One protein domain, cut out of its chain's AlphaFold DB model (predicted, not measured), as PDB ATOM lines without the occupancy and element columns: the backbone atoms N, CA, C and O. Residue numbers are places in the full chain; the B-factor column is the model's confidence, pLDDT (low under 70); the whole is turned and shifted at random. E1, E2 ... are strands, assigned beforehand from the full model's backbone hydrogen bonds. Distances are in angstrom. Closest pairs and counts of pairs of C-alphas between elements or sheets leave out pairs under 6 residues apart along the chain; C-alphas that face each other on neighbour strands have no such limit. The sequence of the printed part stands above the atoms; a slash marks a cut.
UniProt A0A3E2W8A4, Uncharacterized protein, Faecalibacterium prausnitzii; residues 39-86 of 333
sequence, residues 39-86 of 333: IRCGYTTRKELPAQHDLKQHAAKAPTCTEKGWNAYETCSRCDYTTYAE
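Overview. This is residues 39 to 86 of the 333 residues of an uncharacterized protein of Faecalibacterium prausnitzii (UniProt A0A3E2W8A4). With little regular structure, the printed part is a long free arm, residues 39 to 51, leading into a narrow body built round one small two-stranded hairpin, E1 and E2. Beyond the strands the link between them, residues 59 to 72, makes a long loop, and the last residues fold back beside E2. The printed part has 48 residues, with two named strands, E1 then E2, antiparallel, and no named helix; the class is all strand, though the strands hold only 8 residues. The whole is extended, a rod with a radius of gyration of the C-alphas of 19.0 A and spans of 65 by 20 by 13 A.

Arrangement. E1, residues 55 to 58, and E2, residues 73 to 76, form a hairpin, antiparallel at 146 degrees between their directions. C-alphas 55 and 76 face each other at 4.6 A. N 56 and O 75 are within hydrogen-bond range at 2.8 A, as are N 73 and O 58 at 3.1 A.

Along the chain. E1 begins at C-alpha 55, (22.329, -11.156, 35.863), and measures 9.7 A from first to last C-alpha. E2 measures 10.4 A and ends at C-alpha 76, (18.125, -10.328, 34.293).

Size, cuts and confidence. The two C-alphas farthest apart, those of Arg 40 and Cys 65, are 65.3 A apart. Without residues 39 to 51, which stand free, the body spans 37 by 14 by 10 A. The link from E1 to E2 is long, with 14 residues. The printed part has no cut, its mean pLDDT is 91.2, and no printed residue is under 70.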
ATOM      1  N   ILE A  39       3.553 -12.080  69.497       80.00
ATOM      2  CA  ILE A  39       2.125 -11.801  69.249       80.00
ATOM      3  C   ILE A  39       1.575 -10.638  70.085       80.00
ATOM      4  O   ILE A  39       0.556 -10.051  69.733       80.00
ATOM      5  N   ARG A  40       2.239 -10.306  71.198       79.44
ATOM      6  CA  ARG A  40       1.742  -9.322  72.173       79.44
ATOM      7  C   ARG A  40       2.199  -7.896  71.883       79.44
ATOM      8  O   ARG A  40       1.479  -6.964  72.213       79.44
ATOM      9  N   CYS A  41       3.379  -7.722  71.286       81.12
ATOM     10  CA  CYS A  41       3.966  -6.399  71.038       81.12
ATOM     11  C   CYS A  41       4.458  -6.182  69.601       81.12
ATOM     12  O   CYS A  41       4.916  -5.091  69.278       81.12
ATOM     13  N   GLY A  42       4.391  -7.195  68.731       79.00
ATOM     14  CA  GLY A  42       4.796  -7.073  67.328       79.00
ATOM     15  C   GLY A  42       6.309  -7.053  67.091       79.00
ATOM     16  O   GLY A  42       6.723  -6.927  65.939       79.00
ATOM     17  N   TYR A  43       7.131  -7.216  68.137       81.94
ATOM     18  CA  TYR A  43       8.581  -7.368  67.995       81.94
ATOM     19  C   TYR A  43       8.905  -8.478  66.993       81.94
ATOM     20  O   TYR A  43       8.339  -9.571  67.085       81.94
ATOM     21  N   THR A  44       9.809  -8.207  66.049       85.00
ATOM     22  CA  THR A  44      10.219  -9.181  65.041       85.00
ATOM     23  C   THR A  44      11.719  -9.169  64.797       85.00
ATOM     24  O   THR A  44      12.350  -8.114  64.767       85.00
ATOM     25  N   THR A  45      12.281 -10.356  64.577       87.81
ATOM     26  CA  THR A  45      13.675 -10.543  64.150       87.81
ATOM     27  C   THR A  45      13.817 -10.637  62.629       87.81
ATOM     28  O   THR A  45      14.890 -10.984  62.136       87.81
ATOM     29  N   ARG A  46      12.742 -10.343  61.876       88.12
ATOM     30  CA  ARG A  46      12.684 -10.509  60.421       88.12
ATOM     31  C   ARG A  46      13.817  -9.763  59.734       88.12
ATOM     32  O   ARG A  46      13.925  -8.542  59.822       88.12
ATOM     33  N   LYS A  47      14.600 -10.523  58.980       88.50
ATOM     34  CA  LYS A  47      15.605 -10.012  58.065       88.50
ATOM     35  C   LYS A  47      15.122 -10.242  56.644       88.50
ATOM     36  O   LYS A  47      14.885 -11.377  56.234       88.50
ATOM     37  N   GLU A  48      14.917  -9.153  55.921       91.25
ATOM     38  CA  GLU A  48      14.497  -9.210  54.526       91.25
ATOM     39  C   GLU A  48      15.697  -9.521  53.627       91.25
ATOM     40  O   GLU A  48      16.808  -9.032  53.847       91.25
ATOM     41  N   LEU A  49      15.458 -10.356  52.619       86.19
ATOM     42  CA  LEU A  49      16.407 -10.663  51.560       86.19
ATOM     43  C   LEU A  49      15.939  -9.941  50.293       86.19
ATOM     44  O   LEU A  49      14.782 -10.118  49.902       86.19
ATOM     45  N   PRO A  50      16.795  -9.144  49.635       83.62
ATOM     46  CA  PRO A  50      16.405  -8.446  48.417       83.62
ATOM     47  C   PRO A  50      16.037  -9.443  47.313       83.62
ATOM     48  O   PRO A  50      16.478 -10.597  47.329       83.62
ATOM     49  N   ALA A  51      15.237  -8.984  46.348       85.50
ATOM     50  CA  ALA A  51      14.967  -9.736  45.128       85.50
ATOM     51  C   ALA A  51      16.290 -10.181  44.477       85.50
ATOM     52  O   ALA A  51      17.268  -9.430  44.460       85.50
ATOM     53  N   GLN A  52      16.331 -11.414  43.969       85.31
ATOM     54  CA  GLN A  52      17.538 -11.989  43.370       85.31
ATOM     55  C   GLN A  52      17.379 -12.103  41.855       85.31
ATOM     56  O   GLN A  52      16.426 -12.708  41.356       85.31
ATOM     57  N   HIS A  53      18.337 -11.535  41.126       86.94
ATOM     58  CA  HIS A  53      18.377 -11.541  39.668       86.94
ATOM     59  C   HIS A  53      19.471 -12.474  39.146       86.94
ATOM     60  O   HIS A  53      20.561 -12.561  39.707       86.94
ATOM     61  N   ASP A  54      19.176 -13.144  38.034       89.50
ATOM     62  CA  ASP A  54      20.137 -13.943  37.273       89.50
ATOM     63  C   ASP A  54      20.759 -13.039  36.199       89.50
ATOM     64  O   ASP A  54      20.236 -12.906  35.087       89.50
ATOM     65  N   LEU A  55      21.789 -12.293  36.607       92.56
ATOM     66  CA  LEU A  55      22.329 -11.156  35.863       92.56
ATOM     67  C   LEU A  55      23.250 -11.606  34.724       92.56
ATOM     68  O   LEU A  55      24.235 -12.315  34.925       92.56
ATOM     69  N   LYS A  56      22.957 -11.119  33.518       94.50
ATOM     70  CA  LYS A  56      23.849 -11.167  32.357       94.50
ATOM     71  C   LYS A  56      24.495  -9.803  32.154       94.50
ATOM     72  O   LYS A  56      23.790  -8.798  32.116       94.50
ATOM     73  N   GLN A  57      25.814  -9.801  31.992       95.44
ATOM     74  CA  GLN A  57      26.624  -8.603  31.780       95.44
ATOM     75  C   GLN A  57      26.687  -8.229  30.298       95.44
ATOM     76  O   GLN A  57      26.907  -9.096  29.448       95.44
ATOM     77  N   HIS A  58      26.580  -6.936  30.009       94.88
ATOM     78  CA  HIS A  58      26.779  -6.351  28.685       94.88
ATOM     79  C   HIS A  58      27.878  -5.292  28.754       94.88
ATOM     80  O   HIS A  58      27.899  -4.450  29.653       94.88
ATOM     81  N   ALA A  59      28.805  -5.332  27.799       96.69
ATOM     82  CA  ALA A  59      29.913  -4.386  27.747       96.69
ATOM     83  C   ALA A  59      29.440  -2.967  27.380       96.69
ATOM     84  O   ALA A  59      28.450  -2.777  26.669       96.69
ATOM     85  N   ALA A  60      30.185  -1.965  27.847       96.56
ATOM     86  CA  ALA A  60      29.957  -0.567  27.501       96.56
ATOM     87  C   ALA A  60      30.233  -0.297  26.011       96.56
ATOM     88  O   ALA A  60      31.129  -0.906  25.420       96.56
ATOM     89  N   LYS A  61      29.530   0.683  25.436       96.62
ATOM     90  CA  LYS A  61      29.865   1.277  24.133       96.62
ATOM     91  C   LYS A  61      30.117   2.765  24.335       96.62
ATOM     92  O   LYS A  61      29.222   3.491  24.764       96.62
ATOM     93  N   ALA A  62      31.325   3.226  24.025       95.44
ATOM     94  CA  ALA A  62      31.638   4.648  24.100       95.44
ATOM     95  C   ALA A  62      30.791   5.448  23.085       95.44
ATOM     96  O   ALA A  62      30.591   4.969  21.964       95.44
ATOM     97  N   PRO A  63      30.296   6.646  23.447       96.12
ATOM     98  CA  PRO A  63      29.636   7.532  22.495       96.12
ATOM     99  C   PRO A  63      30.635   8.045  21.451       96.12
ATOM    100  O   PRO A  63      31.825   8.199  21.730       96.12
ATOM    101  N   THR A  64      30.139   8.346  20.253       95.88
ATOM    102  CA  THR A  64      30.903   9.017  19.192       95.88
ATOM    103  C   THR A  64      30.374  10.440  18.994       95.88
ATOM    104  O   THR A  64      29.480  10.888  19.713       95.88
ATOM    105  N   CYS A  65      30.918  11.192  18.032       95.12
ATOM    106  CA  CYS A  65      30.425  12.542  17.731       95.12
ATOM    107  C   CYS A  65      28.957  12.548  17.263       95.12
ATOM    108  O   CYS A  65      28.258  13.530  17.490       95.12
ATOM    109  N   THR A  66      28.489  11.462  16.637       94.31
ATOM    110  CA  THR A  66      27.143  11.351  16.048       94.31
ATOM    111  C   THR A  66      26.281  10.279  16.712       94.31
ATOM    112  O   THR A  66      25.062  10.427  16.768       94.31
ATOM    113  N   GLU A  67      26.885   9.212  17.237       95.56
ATOM    114  CA  GLU A  67      26.171   8.117  17.887       95.56
ATOM    115  C   GLU A  67      26.237   8.226  19.406       95.56
ATOM    116  O   GLU A  67      27.283   8.487  20.004       95.56
ATOM    117  N   LYS A  68      25.104   7.942  20.043       96.75
ATOM    118  CA  LYS A  68      25.034   7.754  21.487       96.75
ATOM    119  C   LYS A  68      25.768   6.477  21.912       96.75
ATOM    120  O   LYS A  68      25.884   5.520  21.143       96.75
ATOM    121  N   GLY A  69      26.241   6.471  23.151       96.25
ATOM    122  CA  GLY A  69      26.874   5.323  23.802       96.25
ATOM    123  C   GLY A  69      26.039   4.808  24.970       96.25
ATOM    124  O   GLY A  69      24.918   5.257  25.194       96.25
ATOM    125  N   TRP A  70      26.590   3.882  25.744       97.50
ATOM    126  CA  TRP A  70      25.996   3.393  26.986       97.50
ATOM    127  C   TRP A  70      27.068   2.844  27.925       97.50
ATOM    128  O   TRP A  70      28.103   2.328  27.489       97.50
ATOM    129  N   ASN A  71      26.800   2.932  29.226       96.25
ATOM    130  CA  ASN A  71      27.628   2.289  30.245       96.25
ATOM    131  C   ASN A  71      27.509   0.760  30.159       96.25
ATOM    132  O   ASN A  71      26.551   0.237  29.590       96.25
ATOM    133  N   ALA A  72      28.466   0.034  30.743       96.00
ATOM    134  CA  ALA A  72      28.289  -1.399  30.964       96.00
ATOM    135  C   ALA A  72      27.049  -1.603  31.844       96.00
ATOM    136  O   ALA A  72      26.846  -0.857  32.804       96.00
ATOM    137  N   TYR A  73      26.205  -2.564  31.485       96.00
ATOM    138  CA  TYR A  73      24.914  -2.757  32.134       96.00
ATOM    139  C   TYR A  73      24.579  -4.234  32.271       96.00
ATOM    140  O   TYR A  73      25.143  -5.101  31.604       96.00
ATOM    141  N   GLU A  74      23.623  -4.509  33.143       95.19
ATOM    142  CA  GLU A  74      23.172  -5.850  33.464       95.19
ATOM    143  C   GLU A  74      21.713  -6.008  33.063       95.19
ATOM    144  O   GLU A  74      20.913  -5.085  33.212       95.19
ATOM    145  N   THR A  75      21.356  -7.201  32.596       93.75
ATOM    146  CA  THR A  75      19.960  -7.599  32.377       93.75
ATOM    147  C   THR A  75      19.685  -8.907  33.093       93.75
ATOM    148  O   THR A  75      20.497  -9.830  32.999       93.75
ATOM    149  N   CYS A  76      18.538  -9.037  33.751       92.38
ATOM    150  CA  CYS A  76      18.125 -10.328  34.293       92.38
ATOM    151  C   CYS A  76      17.653 -11.256  33.161       92.38
ATOM    152  O   CYS A  76      16.875 -10.859  32.300       92.38
ATOM    153  N   SER A  77      18.073 -12.520  33.173       88.69
ATOM    154  CA  SER A  77      17.643 -13.505  32.168       88.69
ATOM    155  C   SER A  77      16.183 -13.957  32.317       88.69
ATOM    156  O   SER A  77      15.659 -14.624  31.426       88.69
ATOM    157  N   ARG A  78      15.540 -13.627  33.445       88.25
ATOM    158  CA  ARG A  78      14.222 -14.148  33.853       88.25
ATOM    159  C   ARG A  78      13.145 -13.072  34.020       88.25
ATOM    160  O   ARG A  78      11.995 -13.421  34.260       88.25
ATOM    161  N   CYS A  79      13.504 -11.790  33.950       88.38
ATOM    162  CA  CYS A  79      12.581 -10.659  34.095       88.38
ATOM    163  C   CYS A  79      13.154  -9.387  33.449       88.38
ATOM    164  O   CYS A  79      14.343  -9.338  33.148       88.38
ATOM    165  N   ASP A  80      12.360  -8.320  33.364       89.19
ATOM    166  CA  ASP A  80      12.713  -7.069  32.661       89.19
ATOM    167  C   ASP A  80      13.633  -6.115  33.447       89.19
ATOM    168  O   ASP A  80      13.753  -4.932  33.133       89.19
ATOM    169  N   TYR A  81      14.295  -6.612  34.492       90.44
ATOM    170  CA  TYR A  81      15.263  -5.821  35.247       90.44
ATOM    171  C   TYR A  81      16.471  -5.494  34.365       90.44
ATOM    172  O   TYR A  81      17.122  -6.402  33.835       90.44
ATOM    173  N   THR A  82      16.783  -4.203  34.247       93.75
ATOM    174  CA  THR A  82      17.930  -3.685  33.502       93.75
ATOM    175  C   THR A  82      18.524  -2.463  34.193       93.75
ATOM    176  O   THR A  82      17.791  -1.622  34.713       93.75
ATOM    177  N   THR A  83      19.850  -2.344  34.173       95.06
ATOM    178  CA  THR A  83      20.578  -1.152  34.648       95.06
ATOM    179  C   THR A  83      21.020  -0.238  33.500       95.06
ATOM    180  O   THR A  83      21.871   0.632  33.690       95.06
ATOM    181  N   TYR A  84      20.461  -0.437  32.298       94.88
ATOM    182  CA  TYR A  84      20.834   0.292  31.086       94.88
ATOM    183  C   TYR A  84      20.753   1.812  31.268       94.88
ATOM    184  O   TYR A  84      19.710   2.361  31.625       94.88
ATOM    185  N   ALA A  85      21.859   2.489  30.959       95.44
ATOM    186  CA  ALA A  85      21.971   3.938  30.988       95.44
ATOM    187  C   ALA A  85      22.666   4.428  29.711       95.44
ATOM    188  O   ALA A  85      23.829   4.099  29.452       95.44
ATOM    189  N   GLU A  86      21.935   5.212  28.920       96.69
ATOM    190  CA  GLU A  86      22.414   5.813  27.674       96.69
ATOM    191  C   GLU A  86      23.322   7.022  27.959       96.69
ATOM    192  O   GLU A  86      23.078   7.806  28.878       96.69
TER     193      GLU A  86